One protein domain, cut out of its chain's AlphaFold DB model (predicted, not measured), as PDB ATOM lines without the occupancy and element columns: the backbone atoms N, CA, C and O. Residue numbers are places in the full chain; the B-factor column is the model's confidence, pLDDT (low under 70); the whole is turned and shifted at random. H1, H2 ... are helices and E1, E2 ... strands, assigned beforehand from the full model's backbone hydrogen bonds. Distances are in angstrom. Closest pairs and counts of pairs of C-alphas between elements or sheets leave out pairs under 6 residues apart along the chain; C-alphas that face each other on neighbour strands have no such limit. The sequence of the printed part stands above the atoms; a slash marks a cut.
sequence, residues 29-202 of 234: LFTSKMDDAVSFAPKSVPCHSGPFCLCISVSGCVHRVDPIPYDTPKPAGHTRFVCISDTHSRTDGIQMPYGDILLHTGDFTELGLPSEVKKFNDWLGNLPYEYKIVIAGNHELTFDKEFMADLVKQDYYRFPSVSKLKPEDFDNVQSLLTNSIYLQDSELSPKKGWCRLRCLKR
ATOM      1  N   LEU A  29      71.007 -42.297  87.750       45.28
ATOM      2  CA  LEU A  29      71.113 -42.744  89.131       45.28
ATOM      3  C   LEU A  29      69.720 -43.158  89.593       45.28
ATOM      4  O   LEU A  29      68.779 -42.377  89.452       45.28
ATOM      5  N   PHE A  30      69.591 -44.357  90.155       52.41
ATOM      6  CA  PHE A  30      68.343 -44.792  90.773       52.41
ATOM      7  C   PHE A  30      68.593 -45.629  92.023       52.41
ATOM      8  O   PHE A  30      69.666 -46.201  92.231       52.41
ATOM      9  N   THR A  31      67.569 -45.697  92.865       44.31
ATOM     10  CA  THR A  31      67.488 -46.632  93.984       44.31
ATOM     11  C   THR A  31      66.342 -47.588  93.728       44.31
ATOM     12  O   THR A  31      65.234 -47.132  93.456       44.31
ATOM     13  N   SER A  32      66.596 -48.886  93.849       46.84
ATOM     14  CA  SER A  32      65.563 -49.923  93.800       46.84
ATOM     15  C   SER A  32      65.495 -50.598  95.168       46.84
ATOM     16  O   SER A  32      66.519 -50.786  95.843       46.84
ATOM     17  N   LYS A  33      64.276 -50.908  95.612       46.34
ATOM     18  CA  LYS A  33      64.062 -51.829  96.725       46.34
ATOM     19  C   LYS A  33      64.354 -53.246  96.231       46.34
ATOM     20  O   LYS A  33      64.284 -53.494  95.029       46.34
ATOM     21  N   MET A  34      64.646 -54.173  97.147       44.53
ATOM     22  CA  MET A  34      64.988 -55.579  96.844       44.53
ATOM     23  C   MET A  34      64.082 -56.264  95.801       44.53
ATOM     24  O   MET A  34      64.552 -57.161  95.102       44.53
ATOM     25  N   ASP A  35      62.825 -55.829  95.691       38.03
ATOM     26  CA  ASP A  35      61.774 -56.450  94.883       38.03
ATOM     27  C   ASP A  35      61.397 -55.655  93.602       38.03
ATOM     28  O   ASP A  35      60.592 -56.137  92.805       38.03
ATOM     29  N   ASP A  36      61.980 -54.470  93.359       38.72
ATOM     30  CA  ASP A  36      61.583 -53.566  92.257       38.72
ATOM     31  C   ASP A  36      62.364 -53.807  90.948       38.72
ATOM     32  O   ASP A  36      63.593 -53.901  90.951       38.72
ATOM     33  N   ALA A  37      61.673 -53.819  89.802       39.47
ATOM     34  CA  ALA A  37      62.268 -54.037  88.477       39.47
ATOM     35  C   ALA A  37      62.582 -52.727  87.723       39.47
ATOM     36  O   ALA A  37      61.750 -51.823  87.658       39.47
ATOM     37  N   VAL A  38      63.767 -52.630  87.101       40.84
ATOM     38  CA  VAL A  38      64.200 -51.436  86.343       40.84
ATOM     39  C   VAL A  38      65.084 -51.829  85.153       40.84
ATOM     40  O   VAL A  38      66.134 -52.430  85.341       40.84
ATOM     41  N   SER A  39      64.713 -51.463  83.922       38.22
ATOM     42  CA  SER A  39      65.531 -51.725  82.723       38.22
ATOM     43  C   SER A  39      66.262 -50.477  82.230       38.22
ATOM     44  O   SER A  39      65.669 -49.397  82.213       38.22
ATOM     45  N   PHE A  40      67.481 -50.637  81.708       38.69
ATOM     46  CA  PHE A  40      68.243 -49.549  81.092       38.69
ATOM     47  C   PHE A  40      68.368 -49.741  79.585       38.69
ATOM     48  O   PHE A  40      68.822 -50.777  79.114       38.69
ATOM     49  N   ALA A  41      67.995 -48.700  78.846       38.41
ATOM     50  CA  ALA A  41      68.352 -48.514  77.449       38.41
ATOM     51  C   ALA A  41      69.028 -47.136  77.323       38.41
ATOM     52  O   ALA A  41      68.527 -46.177  77.931       38.41
ATOM     53  N   PRO A  42      70.146 -47.007  76.585       34.22
ATOM     54  CA  PRO A  42      70.818 -45.725  76.398       34.22
ATOM     55  C   PRO A  42      69.869 -44.702  75.760       34.22
ATOM     56  O   PRO A  42      69.024 -45.022  74.917       34.22
ATOM     57  N   LYS A  43      69.960 -43.443  76.202       29.97
ATOM     58  CA  LYS A  43      69.016 -42.404  75.777       29.97
ATOM     59  C   LYS A  43      69.245 -42.051  74.302       29.97
ATOM     60  O   LYS A  43      70.331 -41.630  73.923       29.97
ATOM     61  N   SER A  44      68.164 -42.083  73.519       30.98
ATOM     62  CA  SER A  44      68.029 -41.528  72.156       30.98
ATOM     63  C   SER A  44      68.617 -42.296  70.959       30.98
ATOM     64  O   SER A  44      68.971 -41.682  69.955       30.98
ATOM     65  N   VAL A  45      68.564 -43.632  70.979       31.47
ATOM     66  CA  VAL A  45      68.602 -44.434  69.739       31.47
ATOM     67  C   VAL A  45      67.263 -45.167  69.563       31.47
ATOM     68  O   VAL A  45      66.771 -45.753  70.530       31.47
ATOM     69  N   PRO A  46      66.637 -45.170  68.368       29.61
ATOM     70  CA  PRO A  46      65.641 -46.184  68.027       29.61
ATOM     71  C   PRO A  46      66.236 -47.586  68.240       29.61
ATOM     72  O   PRO A  46      67.422 -47.784  67.992       29.61
ATOM     73  N   CYS A  47      65.439 -48.565  68.680       34.69
ATOM     74  CA  CYS A  47      65.910 -49.903  69.087       34.69
ATOM     75  C   CYS A  47      66.284 -50.815  67.888       34.69
ATOM     76  O   CYS A  47      65.746 -51.915  67.714       34.69
ATOM     77  N   HIS A  48      67.186 -50.322  67.035       31.77
ATOM     78  CA  HIS A  48      67.493 -50.851  65.704       31.77
ATOM     79  C   HIS A  48      68.996 -50.999  65.394       31.77
ATOM     80  O   HIS A  48      69.305 -51.546  64.344       31.77
ATOM     81  N   SER A  49      69.928 -50.555  66.252       33.19
ATOM     82  CA  SER A  49      71.365 -50.516  65.893       33.19
ATOM     83  C   SER A  49      72.360 -50.869  67.014       33.19
ATOM     84  O   SER A  49      73.465 -50.341  67.017       33.19
ATOM     85  N   GLY A  50      71.998 -51.738  67.967       38.94
ATOM     86  CA  GLY A  50      72.905 -52.212  69.028       38.94
ATOM     87  C   GLY A  50      72.770 -53.726  69.272       38.94
ATOM     88  O   GLY A  50      71.635 -54.209  69.314       38.94
ATOM     89  N   PRO A  51      73.873 -54.495  69.414       45.78
ATOM     90  CA  PRO A  51      73.808 -55.957  69.527       45.78
ATOM     91  C   PRO A  51      73.451 -56.494  70.927       45.78
ATOM     92  O   PRO A  51      72.920 -57.605  71.026       45.78
ATOM     93  N   PHE A  52      73.703 -55.730  71.997       43.53
ATOM     94  CA  PHE A  52      73.506 -56.160  73.391       43.53
ATOM     95  C   PHE A  52      72.562 -55.238  74.168       43.53
ATOM     96  O   PHE A  52      72.486 -54.038  73.917       43.53
ATOM     97  N   CYS A  53      71.861 -55.812  75.149       48.12
ATOM     98  CA  CYS A  53      71.056 -55.082  76.125       48.12
ATOM     99  C   CYS A  53      71.284 -55.658  77.532       48.12
ATOM    100  O   CYS A  53      71.284 -56.881  77.716       48.12
ATOM    101  N   LEU A  54      71.450 -54.782  78.532       47.09
ATOM    102  CA  LEU A  54      71.497 -55.176  79.942       47.09
ATOM    103  C   LEU A  54      70.088 -55.123  80.546       47.09
ATOM    104  O   LEU A  54      69.562 -54.055  80.866       47.09
ATOM    105  N   CYS A  55      69.493 -56.291  80.763       47.53
ATOM    106  CA  CYS A  55      68.209 -56.422  81.435       47.53
ATOM    107  C   CYS A  55      68.423 -56.734  82.925       47.53
ATOM    108  O   CYS A  55      68.779 -57.854  83.296       47.53
ATOM    109  N   ILE A  56      68.156 -55.767  83.806       47.56
ATOM    110  CA  ILE A  56      67.977 -56.057  85.235       47.56
ATOM    111  C   ILE A  56      66.557 -56.606  85.395       47.56
ATOM    112  O   ILE A  56      65.580 -55.901  85.149       47.56
ATOM    113  N   SER A  57      66.436 -57.880  85.759       39.75
ATOM    114  CA  SER A  57      65.153 -58.568  85.889       39.75
ATOM    115  C   SER A  57      64.929 -58.950  87.345       39.75
ATOM    116  O   SER A  57      65.270 -60.043  87.793       39.75
ATOM    117  N   VAL A  58      64.331 -58.024  88.088       39.47
ATOM    118  CA  VAL A  58      63.552 -58.367  89.283       39.47
ATOM    119  C   VAL A  58      62.118 -58.643  88.823       39.47
ATOM    120  O   VAL A  58      61.734 -58.243  87.722       39.47
ATOM    121  N   SER A  59      61.337 -59.388  89.601       35.06
ATOM    122  CA  SER A  59      60.001 -59.830  89.187       35.06
ATOM    123  C   SER A  59      58.977 -58.690  89.273       35.06
ATOM    124  O   SER A  59      58.216 -58.619  90.234       35.06
ATOM    125  N   GLY A  60      58.945 -57.800  88.276       38.53
ATOM    126  CA  GLY A  60      58.078 -56.618  88.281       38.53
ATOM    127  C   GLY A  60      58.029 -55.855  86.955       38.53
ATOM    128  O   GLY A  60      58.656 -56.236  85.967       38.53
ATOM    129  N   CYS A  61      57.251 -54.770  86.944       36.59
ATOM    130  CA  CYS A  61      57.012 -53.935  85.766       36.59
ATOM    131  C   CYS A  61      58.181 -52.971  85.491       36.59
ATOM    132  O   CYS A  61      58.860 -52.525  86.412       36.59
ATOM    133  N   VAL A  62      58.411 -52.622  84.223       44.56
ATOM    134  CA  VAL A  62      59.477 -51.687  83.828       44.56
ATOM    135  C   VAL A  62      59.012 -50.243  84.008       44.56
ATOM    136  O   VAL A  62      58.165 -49.753  83.262       44.56
ATOM    137  N   HIS A  63      59.627 -49.530  84.949       46.12
ATOM    138  CA  HIS A  63      59.376 -48.106  85.166       46.12
ATOM    139  C   HIS A  63      60.483 -47.236  84.557       46.12
ATOM    140  O   HIS A  63      61.674 -47.518  84.707       46.12
ATOM    141  N   ARG A  64      60.101 -46.133  83.894       53.25
ATOM    142  CA  ARG A  64      61.043 -45.035  83.626       53.25
ATOM    143  C   ARG A  64      61.374 -44.361  84.953       53.25
ATOM    144  O   ARG A  64      60.460 -44.015  85.694       53.25
ATOM    145  N   VAL A  65      62.660 -44.156  85.218       58.22
ATOM    146  CA  VAL A  65      63.129 -43.443  86.409       58.22
ATOM    147  C   VAL A  65      63.667 -42.079  85.997       58.22
ATOM    148  O   VAL A  65      64.566 -41.990  85.155       58.22
ATOM    149  N   ASP A  66      63.118 -41.024  86.593       67.62
ATOM    150  CA  ASP A  66      63.647 -39.672  86.444       67.62
ATOM    151  C   ASP A  66      64.960 -39.517  87.234       67.62
ATOM    152  O   ASP A  66      65.102 -40.080  88.323       67.62
ATOM    153  N   PRO A  67      65.957 -38.785  86.705       71.31
ATOM    154  CA  PRO A  67      67.264 -38.674  87.342       71.31
ATOM    155  C   PRO A  67      67.174 -37.901  88.663       71.31
ATOM    156  O   PRO A  67      66.818 -36.723  88.678       71.31
ATOM    157  N   ILE A  68      67.562 -38.547  89.766       78.06
ATOM    158  CA  ILE A  68      67.625 -37.917  91.090       78.06
ATOM    159  C   ILE A  68      68.972 -37.196  91.316       78.06
ATOM    160  O   ILE A  68      70.003 -37.661  90.815       78.06
ATOM    161  N   PRO A  69      69.004 -36.094  92.090       85.06
ATOM    162  CA  PRO A  69      70.242 -35.463  92.559       85.06
ATOM    163  C   PRO A  69      71.168 -36.438  93.306       85.06
ATOM    164  O   PRO A  69      70.699 -37.348  93.994       85.06
ATOM    165  N   TYR A  70      72.486 -36.263  93.185       85.06
ATOM    166  CA  TYR A  70      73.476 -37.202  93.739       85.06
ATOM    167  C   TYR A  70      73.495 -37.240  95.277       85.06
ATOM    168  O   TYR A  70      73.769 -38.285  95.866       85.06
ATOM    169  N   ASP A  71      73.158 -36.117  95.904       87.44
ATOM    170  CA  ASP A  71      72.989 -35.898  97.341       87.44
ATOM    171  C   ASP A  71      71.667 -36.451  97.903       87.44
ATOM    172  O   ASP A  71      71.521 -36.553  99.121       87.44
ATOM    173  N   THR A  72      70.724 -36.875  97.047       87.00
ATOM    174  CA  THR A  72      69.471 -37.519  97.480       87.00
ATOM    175  C   THR A  72      69.791 -38.695  98.408       87.00
ATOM    176  O   THR A  72      70.462 -39.631  97.953       87.00
ATOM    177  N   PRO A  73      69.301 -38.732  99.662       89.69
ATOM    178  CA  PRO A  73      69.579 -39.832 100.583       89.69
ATOM    179  C   PRO A  73      69.173 -41.194 100.005       89.69
ATOM    180  O   PRO A  73      68.140 -41.320  99.346       89.69
ATOM    181  N   LYS A  74      69.979 -42.238 100.240       86.75
ATOM    182  CA  LYS A  74      69.606 -43.614  99.878       86.75
ATOM    183  C   LYS A  74      68.594 -44.137 100.911       86.75
ATOM    184  O   LYS A  74      68.941 -44.158 102.093       86.75
ATOM    185  N   PRO A  75      67.376 -44.565 100.524       85.12
ATOM    186  CA  PRO A  75      66.414 -45.109 101.480       85.12
ATOM    187  C   PRO A  75      66.944 -46.365 102.188       85.12
ATOM    188  O   PRO A  75      67.728 -47.136 101.627       85.12
ATOM    189  N   ALA A  76      66.507 -46.593 103.429       83.12
ATOM    190  CA  ALA A  76      66.928 -47.757 104.206       83.12
ATOM    191  C   ALA A  76      66.549 -49.071 103.493       83.12
ATOM    192  O   ALA A  76      65.454 -49.198 102.944       83.12
ATOM    193  N   GLY A  77      67.462 -50.046 103.482       80.62
ATOM    194  CA  GLY A  77      67.250 -51.342 102.821       80.62
ATOM    195  C   GLY A  77      67.194 -51.303 101.286       80.62
ATOM    196  O   GLY A  77      66.713 -52.262 100.690       80.62
ATOM    197  N   HIS A  78      67.647 -50.219 100.646       79.75
ATOM    198  CA  HIS A  78      67.708 -50.100  99.183       79.75
ATOM    199  C   HIS A  78      69.148 -50.120  98.665       79.75
ATOM    200  O   HIS A  78      70.085 -49.685  99.348       79.75
ATOM    201  N   THR A  79      69.286 -50.543  97.411       78.56
ATOM    202  CA  THR A  79      70.539 -50.519  96.654       78.56
ATOM    203  C   THR A  79      70.505 -49.369  95.652       78.56
ATOM    204  O   THR A  79      69.501 -49.152  94.967       78.56
ATOM    205  N   ARG A  80      71.596 -48.604  95.574       81.81
ATOM    206  CA  ARG A  80      71.804 -47.514  94.619       81.81
ATOM    207  C   ARG A  80      72.702 -47.989  93.488       81.81
ATOM    208  O   ARG A  80      73.882 -48.268  93.698       81.81
ATOM    209  N   PHE A  81      72.136 -48.022  92.292       81.94
ATOM    210  CA  PHE A  81      72.845 -48.364  91.069       81.94
ATOM    211  C   PHE A  81      73.246 -47.083  90.336       81.94
ATOM    212  O   PHE A  81      72.423 -46.186  90.131       81.94
ATOM    213  N   VAL A  82      74.509 -47.016  89.928       84.38
ATOM    214  CA  VAL A  82      75.050 -45.969  89.063       84.38
ATOM    215  C   VAL A  82      75.098 -46.529  87.647       84.38
ATOM    216  O   VAL A  82      75.870 -47.448  87.389       84.38
ATOM    217  N   CYS A  83      74.276 -46.006  86.738       83.81
ATOM    218  CA  CYS A  83      74.244 -46.450  85.344       83.81
ATOM    219  C   CYS A  83      74.991 -45.464  84.443       83.81
ATOM    220  O   CYS A  83      74.685 -44.266  84.441       83.81
ATOM    221  N   ILE A  84      75.934 -45.992  83.664       83.56
ATOM    222  CA  ILE A  84      76.688 -45.291  82.619       83.56
ATOM    223  C   ILE A  84      76.821 -46.173  81.371       83.56
ATOM    224  O   ILE A  84      76.554 -47.373  81.404       83.56
ATOM    225  N   SER A  85      77.227 -45.563  80.266       84.88
ATOM    226  CA  SER A  85      77.384 -46.187  78.953       84.88
ATOM    227  C   SER A  85      78.262 -45.281  78.085       84.88
ATOM    228  O   SER A  85      78.465 -44.121  78.467       84.88
ATOM    229  N   ASP A  86      78.741 -45.776  76.942       83.44
ATOM    230  CA  ASP A  86      79.293 -44.943  75.858       83.44
ATOM    231  C   ASP A  86      80.450 -44.030  76.336       83.44
ATOM    232  O   ASP A  86      80.548 -42.848  75.988       83.44
ATOM    233  N   THR A  87      81.325 -44.549  77.210       85.62
ATOM    234  CA  THR A  87      82.469 -43.776  77.725       85.62
ATOM    235  C   THR A  87      83.625 -43.700  76.734       85.62
ATOM    236  O   THR A  87      84.421 -42.769  76.850       85.62
ATOM    237  N   HIS A  88      83.717 -44.616  75.762       91.25
ATOM    238  CA  HIS A  88      84.677 -44.603  74.651       91.25
ATOM    239  C   HIS A  88      86.108 -44.201  75.067       91.25
ATOM    240  O   HIS A  88      86.657 -43.213  74.581       91.25
ATOM    241  N   SER A  89      86.705 -44.902  76.038       93.31
ATOM    242  CA  SER A  89      88.046 -44.611  76.589       93.31
ATOM    243  C   SER A  89      88.231 -43.228  77.265       93.31
ATOM    244  O   SER A  89      89.342 -42.903  77.710       93.31
ATOM    245  N   ARG A  90      87.171 -42.415  77.406       92.81
ATOM    246  CA  ARG A  90      87.152 -41.042  77.965       92.81
ATOM    247  C   ARG A  90      86.610 -41.015  79.399       92.81
ATOM    248  O   ARG A  90      85.696 -40.261  79.734       92.81
ATOM    249  N   THR A  91      87.180 -41.860  80.250       93.38
ATOM    250  CA  THR A  91      86.847 -41.945  81.679       93.38
ATOM    251  C   THR A  91      87.539 -40.888  82.547       93.38
ATOM    252  O   THR A  91      87.114 -40.627  83.675       93.38
ATOM    253  N   ASP A  92      88.585 -40.247  82.022       90.69
ATOM    254  CA  ASP A  92      89.357 -39.222  82.725       90.69
ATOM    255  C   ASP A  92      88.491 -37.986  83.025       90.69
ATOM    256  O   ASP A  92      87.815 -37.446  82.150       90.69
ATOM    257  N   GLY A  93      88.502 -37.529  84.280       87.06
ATOM    258  CA  GLY A  93      87.720 -36.371  84.729       87.06
ATOM    259  C   GLY A  93      86.237 -36.640  85.019       87.06
ATOM    260  O   GLY A  93      85.561 -35.738  85.522       87.06
ATOM    261  N   ILE A  94      85.725 -37.857  84.782       87.31
ATOM    262  CA  ILE A  94      84.354 -38.220  85.163       87.31
ATOM    263  C   ILE A  94      84.180 -38.134  86.688       87.31
ATOM    264  O   ILE A  94      84.820 -38.860  87.448       87.31
ATOM    265  N   GLN A  95      83.245 -37.289  87.126       89.06
ATOM    266  CA  GLN A  95      82.820 -37.199  88.523       89.06
ATOM    267  C   GLN A  95      81.760 -38.267  88.814       89.06
ATOM    268  O   GLN A  95      80.581 -38.100  88.493       89.06
ATOM    269  N   MET A  96      82.199 -39.381  89.401       90.88
ATOM    270  CA  MET A  96      81.354 -40.536  89.702       90.88
ATOM    271  C   MET A  96      80.572 -40.340  91.021       90.88
ATOM    272  O   MET A  96      81.185 -40.053  92.050       90.88
ATOM    273  N   PRO A  97      79.229 -40.478  91.029       90.12
ATOM    274  CA  PRO A  97      78.404 -40.236  92.215       90.12
ATOM    275  C   PRO A  97      78.479 -41.382  93.232       90.12
ATOM    276  O   PRO A  97      78.801 -42.519  92.883       90.12
ATOM    277  N   TYR A  98      78.089 -41.120  94.483       89.50
ATOM    278  CA  TYR A  98      77.921 -42.185  95.474       89.50
ATOM    279  C   TYR A  98      76.856 -43.207  95.036       89.50
ATOM    280  O   TYR A  98      75.756 -42.851  94.603       89.50
ATOM    281  N   GLY A  99      77.174 -44.486  95.214       88.75
ATOM    282  CA  GLY A  99      76.300 -45.625  94.967       88.75
ATOM    283  C   GLY A  99      76.956 -46.917  95.444       88.75
ATOM    284  O   GLY A  99      78.091 -46.899  95.913       88.75
ATOM    285  N   ASP A 100      76.243 -48.032  95.316       85.25
ATOM    286  CA  ASP A 100      76.704 -49.341  95.790       85.25
ATOM    287  C   ASP A 100      77.255 -50.195  94.633       85.25
ATOM    288  O   ASP A 100      78.265 -50.886  94.780       85.25
ATOM    289  N   ILE A 101      76.600 -50.122  93.465       85.44
ATOM    290  CA  ILE A 101      76.889 -50.937  92.278       85.44
ATOM    291  C   ILE A 101      76.994 -50.034  91.047       85.44
ATOM    292  O   ILE A 101      76.097 -49.232  90.785       85.44
ATOM    293  N   LEU A 102      78.051 -50.211  90.256       90.38
ATOM    294  CA  LEU A 102      78.193 -49.606  88.931       90.38
ATOM    295  C   LEU A 102      77.693 -50.562  87.847       90.38
ATOM    296  O   LEU A 102      78.071 -51.733  87.844       90.38
ATOM    297  N   LEU A 103      76.916 -50.045  86.899       86.38
ATOM    298  CA  LEU A 103      76.503 -50.729  85.676       86.38
ATOM    299  C   LEU A 103      77.037 -49.940  84.469       86.38
ATOM    300  O   LEU A 103      76.672 -48.775  84.299       86.38
ATOM    301  N   HIS A 104      77.884 -50.562  83.643       88.12
ATOM    302  CA  HIS A 104      78.343 -50.004  82.366       88.12
ATOM    303  C   HIS A 104      77.733 -50.785  81.197       88.12
ATOM    304  O   HIS A 104      78.035 -51.968  81.014       88.12
ATOM    305  N   THR A 105      76.885 -50.139  80.398       84.75
ATOM    306  CA  THR A 105      76.080 -50.807  79.357       84.75
ATOM    307  C   THR A 105      76.733 -50.851  77.970       84.75
ATOM    308  O   THR A 105      76.045 -50.707  76.967       84.75
ATOM    309  N   GLY A 106      78.047 -51.104  77.918       83.56
ATOM    310  CA  GLY A 106      78.817 -51.175  76.668       83.56
ATOM    311  C   GLY A 106      79.472 -49.865  76.229       83.56
ATOM    312  O   GLY A 106      79.286 -48.826  76.867       83.56
ATOM    313  N   ASP A 107      80.273 -49.955  75.166       85.31
ATOM    314  CA  ASP A 107      81.032 -48.867  74.539       85.31
ATOM    315  C   ASP A 107      81.960 -48.157  75.533       85.31
ATOM    316  O   ASP A 107      81.958 -46.936  75.704       85.31
ATOM    317  N   PHE A 108      82.764 -48.958  76.236       93.31
ATOM    318  CA  PHE A 108      83.794 -48.462  77.151       93.31
ATOM    319  C   PHE A 108      85.150 -48.218  76.468       93.31
ATOM    320  O   PHE A 108      86.009 -47.538  77.032       93.31
ATOM    321  N   THR A 109      85.327 -48.708  75.240       92.94
ATOM    322  CA  THR A 109      86.493 -48.484  74.370       92.94
ATOM    323  C   THR A 109      86.111 -47.756  73.073       92.94
ATOM    324  O   THR A 109      84.933 -47.557  72.783       92.94
ATOM    325  N   GLU A 110      87.096 -47.328  72.277       88.25
ATOM    326  CA  GLU A 110      86.871 -46.831  70.910       88.25
ATOM    327  C   GLU A 110      86.986 -47.961  69.868       88.25
ATOM    328  O   GLU A 110      86.328 -47.888  68.829       88.25
ATOM    329  N   LEU A 111      87.818 -48.990  70.100       89.06
ATOM    330  CA  LEU A 111      88.058 -50.097  69.152       89.06
ATOM    331  C   LEU A 111      88.260 -51.479  69.816       89.06
ATOM    332  O   LEU A 111      88.659 -52.435  69.145       89.06
ATOM    333  N   GLY A 112      88.043 -51.602  71.127       91.06
ATOM    334  CA  GLY A 112      88.283 -52.830  71.885       91.06
ATOM    335  C   GLY A 112      89.762 -53.180  72.066       91.06
ATOM    336  O   GLY A 112      90.072 -54.326  72.395       91.06
ATOM    337  N   LEU A 113      90.707 -52.261  71.837       93.56
ATOM    338  CA  LEU A 113      92.128 -52.620  71.911       93.56
ATOM    339  C   LEU A 113      92.500 -53.060  73.344       93.56
ATOM    340  O   LEU A 113      92.062 -52.420  74.302       93.56
ATOM    341  N   PRO A 114      93.358 -54.082  73.540       95.38
ATOM    342  CA  PRO A 114      93.739 -54.558  74.877       95.38
ATOM    343  C   PRO A 114      94.262 -53.457  75.819       95.38
ATOM    344  O   PRO A 114      94.033 -53.501  77.027       95.38
ATOM    345  N   SER A 115      94.919 -52.431  75.271       96.00
ATOM    346  CA  SER A 115      95.366 -51.241  76.004       96.00
ATOM    347  C   SER A 115      94.217 -50.354  76.501       96.00
ATOM    348  O   SER A 115      94.296 -49.825  77.608       96.00
ATOM    349  N   GLU A 116      93.141 -50.210  75.724       97.00
ATOM    350  CA  GLU A 116      91.928 -49.484  76.120       97.00
ATOM    351  C   GLU A 116      91.169 -50.243  77.207       97.00
ATOM    352  O   GLU A 116      90.810 -49.663  78.230       97.00
ATOM    353  N   VAL A 117      91.007 -51.558  77.030       97.62
ATOM    354  CA  VAL A 117      90.373 -52.444  78.019       97.62
ATOM    355  C   VAL A 117      91.142 -52.400  79.340       97.62
ATOM    356  O   VAL A 117      90.531 -52.278  80.402       97.62
ATOM    357  N   LYS A 118      92.484 -52.404  79.294       97.69
ATOM    358  CA  LYS A 118      93.312 -52.210  80.489       97.69
ATOM    359  C   LYS A 118      93.108 -50.823  81.109       97.69
ATOM    360  O   LYS A 118      92.883 -50.754  82.312       97.69
ATOM    361  N   LYS A 119      93.136 -49.731  80.328       97.94
ATOM    362  CA  LYS A 119      92.897 -48.364  80.844       97.94
ATOM    363  C   LYS A 119      91.539 -48.267  81.549       97.94
ATOM    364  O   LYS A 119      91.443 -47.711  82.641       97.94
ATOM    365  N   PHE A 120      90.497 -48.829  80.941       98.12
ATOM    366  CA  PHE A 120      89.161 -48.877  81.522       98.12
ATOM    367  C   PHE A 120      89.129 -49.704  82.816       98.12
ATOM    368  O   PHE A 120      88.588 -49.248  83.822       98.12
ATOM    369  N   ASN A 121      89.777 -50.871  82.843       98.44
ATOM    370  CA  ASN A 121      89.890 -51.691  84.048       98.44
ATOM    371  C   ASN A 121      90.671 -51.003  85.183       98.44
ATOM    372  O   ASN A 121      90.276 -51.098  86.347       98.44
ATOM    373  N   ASP A 122      91.754 -50.294  84.858       98.25
ATOM    374  CA  ASP A 122      92.527 -49.493  85.812       98.25
ATOM    375  C   ASP A 122      91.648 -48.371  86.400       98.25
ATOM    376  O   ASP A 122      91.653 -48.144  87.610       98.25
ATOM    377  N   TRP A 123      90.823 -47.712  85.574       97.94
ATOM    378  CA  TRP A 123      89.835 -46.733  86.036       97.94
ATOM    379  C   TRP A 123      88.789 -47.362  86.968       97.94
ATOM    380  O   TRP A 123      88.588 -46.847  88.068       97.94
ATOM    381  N   LEU A 124      88.192 -48.505  86.600       97.62
ATOM    382  CA  LEU A 124      87.234 -49.231  87.450       97.62
ATOM    383  C   LEU A 124      87.819 -49.603  88.821       97.62
ATOM    384  O   LEU A 124      87.106 -49.543  89.825       97.62
ATOM    385  N   GLY A 125      89.104 -49.967  88.873       97.31
ATOM    386  CA  GLY A 125      89.808 -50.309  90.112       97.31
ATOM    387  C   GLY A 125      89.871 -49.164  91.127       97.31
ATOM    388  O   GLY A 125      89.865 -49.415  92.328       97.31
ATOM    389  N   ASN A 126      89.848 -47.914  90.656       97.00
ATOM    390  CA  ASN A 126      89.870 -46.720  91.504       97.00
ATOM    391  C   ASN A 126      88.478 -46.293  92.012       97.00
ATOM    392  O   ASN A 126      88.375 -45.350  92.797       97.00
ATOM    393  N   LEU A 127      87.394 -46.948  91.574       96.50
ATOM    394  CA  LEU A 127      86.028 -46.566  91.947       96.50
ATOM    395  C   LEU A 127      85.562 -47.268  93.238       96.50
ATOM    396  O   LEU A 127      85.751 -48.481  93.373       96.50
ATOM    397  N   PRO A 128      84.865 -46.561  94.152       95.69
ATOM    398  CA  PRO A 128      84.516 -47.070  95.484       95.69
ATOM    399  C   PRO A 128      83.340 -48.064  95.513       95.69
ATOM    400  O   PRO A 128      82.968 -48.529  96.586       95.69
ATOM    401  N   TYR A 129      82.735 -48.388  94.367       93.06
ATOM    402  CA  TYR A 129      81.608 -49.326  94.278       93.06
ATOM    403  C   TYR A 129      82.019 -50.745  94.692       93.06
ATOM    404  O   TYR A 129      83.076 -51.219  94.267       93.06
ATOM    405  N   GLU A 130      81.177 -51.450  95.455       88.81
ATOM    406  CA  GLU A 130      81.472 -52.829  95.883       88.81
ATOM    407  C   GLU A 130      81.539 -53.765  94.665       88.81
ATOM    408  O   GLU A 130      82.414 -54.624  94.578       88.81
ATOM    409  N   TYR A 131      80.673 -53.532  93.672       89.69
ATOM    410  CA  TYR A 131      80.657 -54.274  92.414       89.69
ATOM    411  C   TYR A 131      80.562 -53.343  91.211       89.69
ATOM    412  O   TYR A 131      79.892 -52.308  91.238       89.69
ATOM    413  N   LYS A 132      81.227 -53.748  90.130       93.38
ATOM    414  CA  LYS A 132      81.189 -53.095  88.825       93.38
ATOM    415  C   LYS A 132      80.778 -54.148  87.804       93.38
ATOM    416  O   LYS A 132      81.459 -55.161  87.686       93.38
ATOM    417  N   ILE A 133      79.661 -53.945  87.115       88.00
ATOM    418  CA  ILE A 133      79.116 -54.882  86.129       88.00
ATOM    419  C   ILE A 133      79.251 -54.247  84.754       88.00
ATOM    420  O   ILE A 133      78.846 -53.101  84.556       88.00
ATOM    421  N   VAL A 134      79.840 -54.989  83.823       89.25
ATOM    422  CA  VAL A 134      80.188 -54.504  82.485       89.25
ATOM    423  C   VAL A 134      79.641 -55.480  81.451       89.25
ATOM    424  O   VAL A 134      79.793 -56.691  81.599       89.25
ATOM    425  N   ILE A 135      79.029 -54.945  80.399       84.00
ATOM    426  CA  ILE A 135      78.759 -55.666  79.148       84.00
ATOM    427  C   ILE A 135      79.535 -54.991  78.010       84.00
ATOM    428  O   ILE A 135      79.929 -53.833  78.150       84.00
ATOM    429  N   ALA A 136      79.746 -55.691  76.898       85.88
ATOM    430  CA  ALA A 136      80.280 -55.101  75.670       85.88
ATOM    431  C   ALA A 136      79.190 -54.341  74.885       85.88
ATOM    432  O   ALA A 136      78.032 -54.766  74.848       85.88
ATOM    433  N   GLY A 137      79.574 -53.231  74.257       80.56
ATOM    434  CA  GLY A 137      78.808 -52.516  73.231       80.56
ATOM    435  C   GLY A 137      79.344 -52.825  71.829       80.56
ATOM    436  O   GLY A 137      80.006 -53.839  71.642       80.56
ATOM    437  N   ASN A 138      79.061 -51.978  70.837       81.06
ATOM    438  CA  ASN A 138      79.520 -52.157  69.452       81.06
ATOM    439  C   ASN A 138      80.929 -51.599  69.149       81.06
ATOM    440  O   ASN A 138      81.382 -51.714  68.008       81.06
ATOM    441  N   HIS A 139      81.628 -51.000  70.117       83.88
ATOM    442  CA  HIS A 139      83.033 -50.589  69.979       83.88
ATOM    443  C   HIS A 139      84.040 -51.616  70.514       83.88
ATOM    444  O   HIS A 139      85.209 -51.579  70.134       83.88
ATOM    445  N   GLU A 140      83.602 -52.597  71.305       88.69
ATOM    446  CA  GLU A 140      84.436 -53.680  71.845       88.69
ATOM    447  C   GLU A 140      84.768 -54.767  70.788       88.69
ATOM    448  O   GLU A 140      84.566 -55.960  71.007       88.69
ATOM    449  N   LEU A 141      85.278 -54.373  69.613       87.75
ATOM    450  CA  LEU A 141      85.421 -55.231  68.418       87.75
ATOM    451  C   LEU A 141      86.164 -56.556  68.674       87.75
ATOM    452  O   LEU A 141      85.830 -57.583  68.090       87.75
ATOM    453  N   THR A 142      87.157 -56.540  69.563       89.56
ATOM    454  CA  THR A 142      87.976 -57.699  69.957       89.56
ATOM    455  C   THR A 142      87.228 -58.752  70.781       89.56
ATOM    456  O   THR A 142      87.698 -59.885  70.882       89.56
ATOM    457  N   PHE A 143      86.071 -58.407  71.358       89.06
ATOM    458  CA  PHE A 143      85.223 -59.326  72.122       89.06
ATOM    459  C   PHE A 143      84.334 -60.180  71.198       89.06
ATOM    460  O   PHE A 143      83.901 -61.264  71.595       89.06
ATOM    461  N   ASP A 144      84.087 -59.747  69.952       85.12
ATOM    462  CA  ASP A 144      83.375 -60.548  68.951       85.12
ATOM    463  C   ASP A 144      84.371 -61.324  68.067       85.12
ATOM    464  O   ASP A 144      84.936 -60.828  67.089       85.12
ATOM    465  N   LYS A 145      84.600 -62.590  68.440       83.81
ATOM    466  CA  LYS A 145      85.541 -63.483  67.745       83.81
ATOM    467  C   LYS A 145      85.146 -63.773  66.294       83.81
ATOM    468  O   LYS A 145      86.030 -64.007  65.471       83.81
ATOM    469  N   GLU A 146      83.853 -63.749  65.966       82.00
ATOM    470  CA  GLU A 146      83.377 -63.939  64.589       82.00
ATOM    471  C   GLU A 146      83.727 -62.712  63.742       82.00
ATOM    472  O   GLU A 146      84.305 -62.853  62.661       82.00
ATOM    473  N   PHE A 147      83.480 -61.508  64.271       81.94
ATOM    474  CA  PHE A 147      83.870 -60.255  63.626       81.94
ATOM    475  C   PHE A 147      85.386 -60.167  63.395       81.94
ATOM    476  O   PHE A 147      85.815 -59.849  62.285       81.94
ATOM    477  N   MET A 148      86.202 -60.504  64.398       81.94
ATOM    478  CA  MET A 148      87.665 -60.516  64.263       81.94
ATOM    479  C   MET A 148      88.145 -61.536  63.219       81.94
ATOM    480  O   MET A 148      89.013 -61.223  62.400       81.94
ATOM    481  N   ALA A 149      87.554 -62.735  63.186       81.81
ATOM    482  CA  ALA A 149      87.890 -63.760  62.197       81.81
ATOM    483  C   ALA A 149      87.496 -63.371  60.759       81.81
ATOM    484  O   ALA A 149      88.148 -63.812  59.813       81.81
ATOM    485  N   ASP A 150      86.447 -62.564  60.576       80.00
ATOM    486  CA  ASP A 150      86.083 -61.955  59.290       80.00
ATOM    487  C   ASP A 150      87.049 -60.822  58.903       80.00
ATOM    488  O   ASP A 150      87.512 -60.764  57.761       80.00
ATOM    489  N   LEU A 151      87.380 -59.940  59.854       76.25
ATOM    490  CA  LEU A 151      88.224 -58.758  59.648       76.25
ATOM    491  C   LEU A 151      89.617 -59.131  59.115       76.25
ATOM    492  O   LEU A 151      90.110 -58.503  58.177       76.25
ATOM    493  N   VAL A 152      90.221 -60.181  59.681       70.94
ATOM    494  CA  VAL A 152      91.550 -60.688  59.293       70.94
ATOM    495  C   VAL A 152      91.550 -61.323  57.893       70.94
ATOM    496  O   VAL A 152      92.566 -61.287  57.208       70.94
ATOM    497  N   LYS A 153      90.420 -61.871  57.422       71.81
ATOM    498  CA  LYS A 153      90.324 -62.525  56.099       71.81
ATOM    499  C   LYS A 153      90.126 -61.556  54.931       71.81
ATOM    500  O   LYS A 153      90.336 -61.956  53.790       71.81
ATOM    501  N   GLN A 154      89.653 -60.335  55.186       67.81
ATOM    502  CA  GLN A 154      89.174 -59.412  54.144       67.81
ATOM    503  C   GLN A 154      90.120 -58.229  53.865       67.81
ATOM    504  O   GLN A 154      89.677 -57.236  53.293       67.81
ATOM    505  N   ASP A 155      91.393 -58.311  54.281       58.75
ATOM    506  CA  ASP A 155      92.409 -57.248  54.118       58.75
ATOM    507  C   ASP A 155      91.878 -55.859  54.542       58.75
ATOM    508  O   ASP A 155      92.000 -54.840  53.859       58.75
ATOM    509  N   TYR A 156      91.179 -55.829  55.680       61.19
ATOM    510  CA  TYR A 156      90.241 -54.754  55.982       61.19
ATOM    511  C   TYR A 156      90.932 -53.509  56.571       61.19
ATOM    512  O   TYR A 156      90.899 -53.248  57.777       61.19
ATOM    513  N   TYR A 157      91.509 -52.677  55.694       61.44
ATOM    514  CA  TYR A 157      92.180 -51.401  56.016       61.44
ATOM    515  C   TYR A 157      91.338 -50.388  56.820       61.44
ATOM    516  O   TYR A 157      91.875 -49.376  57.266       61.44
ATOM    517  N   ARG A 158      90.033 -50.627  57.024       69.75
ATOM    518  CA  ARG A 158      89.130 -49.732  57.772       69.75
ATOM    519  C   ARG A 158      89.528 -49.567  59.245       69.75
ATOM    520  O   ARG A 158      89.298 -48.500  59.803       69.75
ATOM    521  N   PHE A 159      90.127 -50.591  59.857       74.12
ATOM    522  CA  PHE A 159      90.535 -50.580  61.268       74.12
ATOM    523  C   PHE A 159      92.009 -51.002  61.422       74.12
ATOM    524  O   PHE A 159      92.297 -52.071  61.960       74.12
ATOM    525  N   PRO A 160      92.970 -50.169  60.970       78.19
ATOM    526  CA  PRO A 160      94.376 -50.555  60.809       78.19
ATOM    527  C   PRO A 160      95.135 -50.778  62.127       78.19
ATOM    528  O   PRO A 160      96.283 -51.218  62.100       78.19
ATOM    529  N   SER A 161      94.539 -50.440  63.273       82.38
ATOM    530  CA  SER A 161      95.058 -50.786  64.605       82.38
ATOM    531  C   SER A 161      94.574 -52.161  65.070       82.38
ATOM    532  O   SER A 161      95.323 -52.874  65.725       82.38
ATOM    533  N   VAL A 162      93.347 -52.543  64.701       81.19
ATOM    534  CA  VAL A 162      92.714 -53.815  65.083       81.19
ATOM    535  C   VAL A 162      93.199 -54.947  64.177       81.19
ATOM    536  O   VAL A 162      93.533 -56.017  64.666       81.19
ATOM    537  N   SER A 163      93.349 -54.697  62.871       77.50
ATOM    538  CA  SER A 163      93.857 -55.691  61.908       77.50
ATOM    539  C   SER A 163      95.336 -56.066  62.094       77.50
ATOM    540  O   SER A 163      95.809 -57.008  61.467       77.50
ATOM    541  N   LYS A 164      96.073 -55.341  62.948       82.75
ATOM    542  CA  LYS A 164      97.452 -55.669  63.350       82.75
ATOM    543  C   LYS A 164      97.532 -56.586  64.570       82.75
ATOM    544  O   LYS A 164      98.622 -57.075  64.858       82.75
ATOM    545  N   LEU A 165      96.426 -56.777  65.293       83.81
ATOM    546  CA  LEU A 165      96.377 -57.687  66.432       83.81
ATOM    547  C   LEU A 165      96.462 -59.128  65.934       83.81
ATOM    548  O   LEU A 165      95.781 -59.513  64.980       83.81
ATOM    549  N   LYS A 166      97.278 -59.934  66.602       84.62
ATOM    550  CA  LYS A 166      97.309 -61.381  66.403       84.62
ATOM    551  C   LYS A 166      96.211 -62.039  67.245       84.62
ATOM    552  O   LYS A 166      95.786 -61.432  68.229       84.62
ATOM    553  N   PRO A 167      95.764 -63.268  66.924       83.81
ATOM    554  CA  PRO A 167      94.774 -63.988  67.729       83.81
ATOM    555  C   PRO A 167      95.111 -64.010  69.224       83.81
ATOM    556  O   PRO A 167      94.241 -63.756  70.055       83.81
ATOM    557  N   GLU A 168      96.390 -64.190  69.566       85.56
ATOM    558  CA  GLU A 168      96.865 -64.253  70.949       85.56
ATOM    559  C   GLU A 168      96.686 -62.928  71.717       85.56
ATOM    560  O   GLU A 168      96.563 -62.948  72.940       85.56
ATOM    561  N   ASP A 169      96.626 -61.786  71.018       84.81
ATOM    562  CA  ASP A 169      96.452 -60.461  71.627       84.81
ATOM    563  C   ASP A 169      95.003 -60.209  72.086       84.81
ATOM    564  O   ASP A 169      94.772 -59.365  72.957       84.81
ATOM    565  N   PHE A 170      94.015 -60.911  71.510       84.81
ATOM    566  CA  PHE A 170      92.588 -60.703  71.802       84.81
ATOM    567  C   PHE A 170      91.818 -61.951  72.262       84.81
ATOM    568  O   PHE A 170      90.700 -61.816  72.762       84.81
ATOM    569  N   ASP A 171      92.401 -63.150  72.181       86.31
ATOM    570  CA  ASP A 171      91.708 -64.418  72.455       86.31
ATOM    571  C   ASP A 171      91.065 -64.508  73.852       86.31
ATOM    572  O   ASP A 171      90.085 -65.235  74.047       86.31
ATOM    573  N   ASN A 172      91.592 -63.753  74.817       86.19
ATOM    574  CA  ASN A 172      91.058 -63.636  76.172       86.19
ATOM    575  C   ASN A 172      90.969 -62.169  76.643       86.19
ATOM    576  O   ASN A 172      91.163 -61.882  77.820       86.19
ATOM    577  N   VAL A 173      90.688 -61.219  75.740       91.56
ATOM    578  CA  VAL A 173      90.658 -59.775  76.065       91.56
ATOM    579  C   VAL A 173      89.749 -59.442  77.261       91.56
ATOM    580  O   VAL A 173      90.096 -58.613  78.103       91.56
ATOM    581  N   GLN A 174      88.637 -60.167  77.415       92.06
ATOM    582  CA  GLN A 174      87.715 -60.041  78.547       92.06
ATOM    583  C   GLN A 174      88.364 -60.297  79.922       92.06
ATOM    584  O   GLN A 174      87.926 -59.716  80.912       92.06
ATOM    585  N   SER A 175      89.431 -61.107  80.021       94.38
ATOM    586  CA  SER A 175      90.101 -61.368  81.307       94.38
ATOM    587  C   SER A 175      90.895 -60.174  81.834       94.38
ATOM    588  O   SER A 175      91.307 -60.182  82.991       94.38
ATOM    589  N   LEU A 176      91.118 -59.147  81.006       96.69
ATOM    590  CA  LEU A 176      91.738 -57.891  81.429       96.69
ATOM    591  C   LEU A 176      90.812 -57.063  82.336       96.69
ATOM    592  O   LEU A 176      91.298 -56.184  83.041       96.69
ATOM    593  N   LEU A 177      89.505 -57.352  82.359       96.75
ATOM    594  CA  LEU A 177      88.489 -56.659  83.164       96.75
ATOM    595  C   LEU A 177      88.430 -57.157  84.628       96.75
ATOM    596  O   LEU A 177      87.350 -57.365  85.185       96.75
ATOM    597  N   THR A 178      89.594 -57.348  85.261       97.50
ATOM    598  CA  THR A 178      89.760 -57.946  86.603       97.50
ATOM    599  C   THR A 178      89.037 -57.214  87.741       97.50
ATOM    600  O   THR A 178      88.752 -57.824  88.767       97.50
ATOM    601  N   ASN A 179      88.754 -55.919  87.587       97.50
ATOM    602  CA  ASN A 179      88.052 -55.079  88.563       97.50
ATOM    603  C   ASN A 179      86.529 -55.050  88.331       97.50
ATOM    604  O   ASN A 179      85.833 -54.196  88.885       97.50
ATOM    605  N   SER A 180      86.002 -55.955  87.501       94.94
ATOM    606  CA  SER A 180      84.583 -56.030  87.154       94.94
ATOM    607  C   SER A 180      84.057 -57.462  87.138       94.94
ATOM    608  O   SER A 180      84.815 -58.430  87.093       94.94
ATOM    609  N   ILE A 181      82.734 -57.586  87.110       91.44
ATOM    610  CA  ILE A 181      82.056 -58.786  86.639       91.44
ATOM    611  C   ILE A 181      81.591 -58.504  85.210       91.44
ATOM    612  O   ILE A 181      80.616 -57.780  84.996       91.44
ATOM    613  N   TYR A 182      82.310 -59.065  84.241       89.25
ATOM    614  CA  TYR A 182      81.913 -59.032  82.838       89.25
ATOM    615  C   TYR A 182      80.764 -60.019  82.589       89.25
ATOM    616  O   TYR A 182      80.837 -61.176  83.012       89.25
ATOM    617  N   LEU A 183      79.711 -59.570  81.905       83.81
ATOM    618  CA  LEU A 183      78.588 -60.401  81.478       83.81
ATOM    619  C   LEU A 183      78.449 -60.351  79.953       83.81
ATOM    620  O   LEU A 183      78.400 -59.286  79.345       83.81
ATOM    621  N   GLN A 184      78.302 -61.526  79.352       78.88
ATOM    622  CA  GLN A 184      77.962 -61.718  77.942       78.88
ATOM    623  C   GLN A 184      77.068 -62.952  77.848       78.88
ATOM    624  O   GLN A 184      77.469 -64.025  78.297       78.88
ATOM    625  N   ASP A 185      75.835 -62.778  77.360       71.94
ATOM    626  CA  ASP A 185      74.807 -63.834  77.248       71.94
ATOM    627  C   ASP A 185      74.631 -64.703  78.511       71.94
ATOM    628  O   ASP A 185      74.311 -65.891  78.467       71.94
ATOM    629  N   SER A 186      74.852 -64.080  79.666       66.88
ATOM    630  CA  SER A 186      74.922 -64.710  80.983       66.88
ATOM    631  C   SER A 186      74.186 -63.874  82.025       66.88
ATOM    632  O   SER A 186      73.920 -62.679  81.843       66.88
ATOM    633  N   GLU A 187      73.828 -64.526  83.130       65.94
ATOM    634  CA  GLU A 187      73.173 -63.885  84.263       65.94
ATOM    635  C   GLU A 187      73.997 -63.990  85.542       65.94
ATOM    636  O   GLU A 187      74.565 -65.036  85.862       65.94
ATOM    637  N   LEU A 188      74.010 -62.900  86.308       64.56
ATOM    638  CA  LEU A 188      74.489 -62.921  87.677       64.56
ATOM    639  C   LEU A 188      73.360 -63.433  88.575       64.56
ATOM    640  O   LEU A 188      72.352 -62.751  88.789       64.56
ATOM    641  N   SER A 189      73.538 -64.637  89.115       54.28
ATOM    642  CA  SER A 189      72.655 -65.152  90.164       54.28
ATOM    643  C   SER A 189      72.808 -64.326  91.448       54.28
ATOM    644  O   SER A 189      73.939 -64.011  91.832       54.28
ATOM    645  N   PRO A 190      71.710 -63.992  92.150       52.66
ATOM    646  CA  PRO A 190      71.776 -63.232  93.389       52.66
ATOM    647  C   PRO A 190      72.672 -63.865  94.461       52.66
ATOM    648  O   PRO A 190      72.457 -65.005  94.876       52.66
ATOM    649  N   LYS A 191      73.583 -63.067  95.033       51.31
ATOM    650  CA  LYS A 191      73.899 -63.224  96.463       51.31
ATOM    651  C   LYS A 191      72.646 -62.848  97.267       51.31
ATOM    652  O   LYS A 191      71.776 -62.133  96.773       51.31
ATOM    653  N   LYS A 192      72.519 -63.332  98.504       42.81
ATOM    654  CA  LYS A 192      71.323 -63.104  99.339       42.81
ATOM    655  C   LYS A 192      71.015 -61.596  99.446       42.81
ATOM    656  O   LYS A 192      71.775 -60.869 100.073       42.81
ATOM    657  N   GLY A 193      69.917 -61.150  98.824       47.16
ATOM    658  CA  GLY A 193      69.509 -59.738  98.764       47.16
ATOM    659  C   GLY A 193      69.828 -58.977  97.468       47.16
ATOM    660  O   GLY A 193      69.758 -57.753  97.474       47.16
ATOM    661  N   TRP A 194      70.193 -59.665  96.383       49.66
ATOM    662  CA  TRP A 194      70.512 -59.050  95.089       49.66
ATOM    663  C   TRP A 194      69.408 -59.211  94.037       49.66
ATOM    664  O   TRP A 194      68.761 -60.251  93.939       49.66
ATOM    665  N   CYS A 195      69.269 -58.199  93.183       51.41
ATOM    666  CA  CYS A 195      68.482 -58.250  91.954       51.41
ATOM    667  C   CYS A 195      69.154 -59.186  90.928       51.41
ATOM    668  O   CYS A 195      70.382 -59.182  90.814       51.41
ATOM    669  N   ARG A 196      68.392 -59.966  90.145       53.34
ATOM    670  CA  ARG A 196      68.971 -60.774  89.053       53.34
ATOM    671  C   ARG A 196      69.320 -59.861  87.874       53.34
ATOM    672  O   ARG A 196      68.466 -59.145  87.353       53.34
ATOM    673  N   LEU A 197      70.570 -59.922  87.426       56.09
ATOM    674  CA  LEU A 197      71.069 -59.189  86.262       56.09
ATOM    675  C   LEU A 197      71.296 -60.161  85.111       56.09
ATOM    676  O   LEU A 197      71.964 -61.172  85.307       56.09
ATOM    677  N   ARG A 198      70.766 -59.860  83.923       54.50
ATOM    678  CA  ARG A 198      70.895 -60.702  82.731       54.50
ATOM    679  C   ARG A 198      71.322 -59.861  81.529       54.50
ATOM    680  O   ARG A 198      70.613 -58.942  81.125       54.50
ATOM    681  N   CYS A 199      72.458 -60.202  80.932       55.38
ATOM    682  CA  CYS A 199      72.822 -59.704  79.608       55.38
ATOM    683  C   CYS A 199      72.147 -60.579  78.543       55.38
ATOM    684  O   CYS A 199      72.189 -61.805  78.649       55.38
ATOM    685  N   LEU A 200      71.553 -59.968  77.516       48.00
ATOM    686  CA  LEU A 200      71.009 -60.676  76.351       48.00
ATOM    687  C   LEU A 200      71.509 -60.032  75.051       48.00
ATOM    688  O   LEU A 200      71.215 -58.864  74.783       48.00
ATOM    689  N   LYS A 201      72.208 -60.807  74.214       46.69
ATOM    690  CA  LYS A 201      72.404 -60.519  72.788       46.69
ATOM    691  C   LYS A 201      71.081 -60.760  72.066       46.69
ATOM    692  O   LYS A 201      70.423 -61.788  72.255       46.69
ATOM    693  N   ARG A 202      70.660 -59.820  71.221       44.44
ATOM    694  CA  ARG A 202      69.426 -59.987  70.438       44.44
ATOM    695  C   ARG A 202      69.690 -60.978  69.298       44.44
ATOM    696  O   ARG A 202      70.637 -60.819  68.531       44.44
TER     697      ARG A 202
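What this domain is: This is residues 29 to 202 of the 234 residues of the protein "Metallophos domain-containing protein" of Camelus ferus (UniProt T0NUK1). With little regular structure, long loops surround a strongly twisted mixed sheet, E1 E3 E4 E5, with H1 beyond one face, antiparallel E2 and E6 beyond the other, and H2 and H3 at one end. The printed part has 174 residues with four named helices and six strands, class mixed. It is compact, radius of gyration of the C-alphas 17.0 A, spanning 56 by 31 by 31 A.

How they stand to each other: E4, residues 101 to 105, is parallel to E3, 78 to 84 (N 103 to O 82, 2.8 A), and E5, 131 to 135 (N 133 to O 102, 2.8 A). E1, 29 to 33, is an edge strand. H1, 114 to 125, only grazes the sheet; E4, H1, E5 form a right-handed strand-helix-strand unit, parallel strands joined through a helix. H1 touches H4, 173 to 176, closest at C-alphas 118 and 176, 6.0 A. E2, 52 to 56, pairs with E6, 197 to 201 (N 55 to O 198, 2.9 A). H2, 145 to 153, and H3, 167 to 170, are near each other.

Where its parts are: E3 spans 19.4 A, H1 16.3 A. C-alpha 29 is at (71.113, -42.744, 89.131), C-alpha 201 at (72.404, -60.519, 72.788).

The domain as a whole: The printed part has no cut. Residues 29 to 66, 154 to 158 and 186 to 202 have pLDDT under 70.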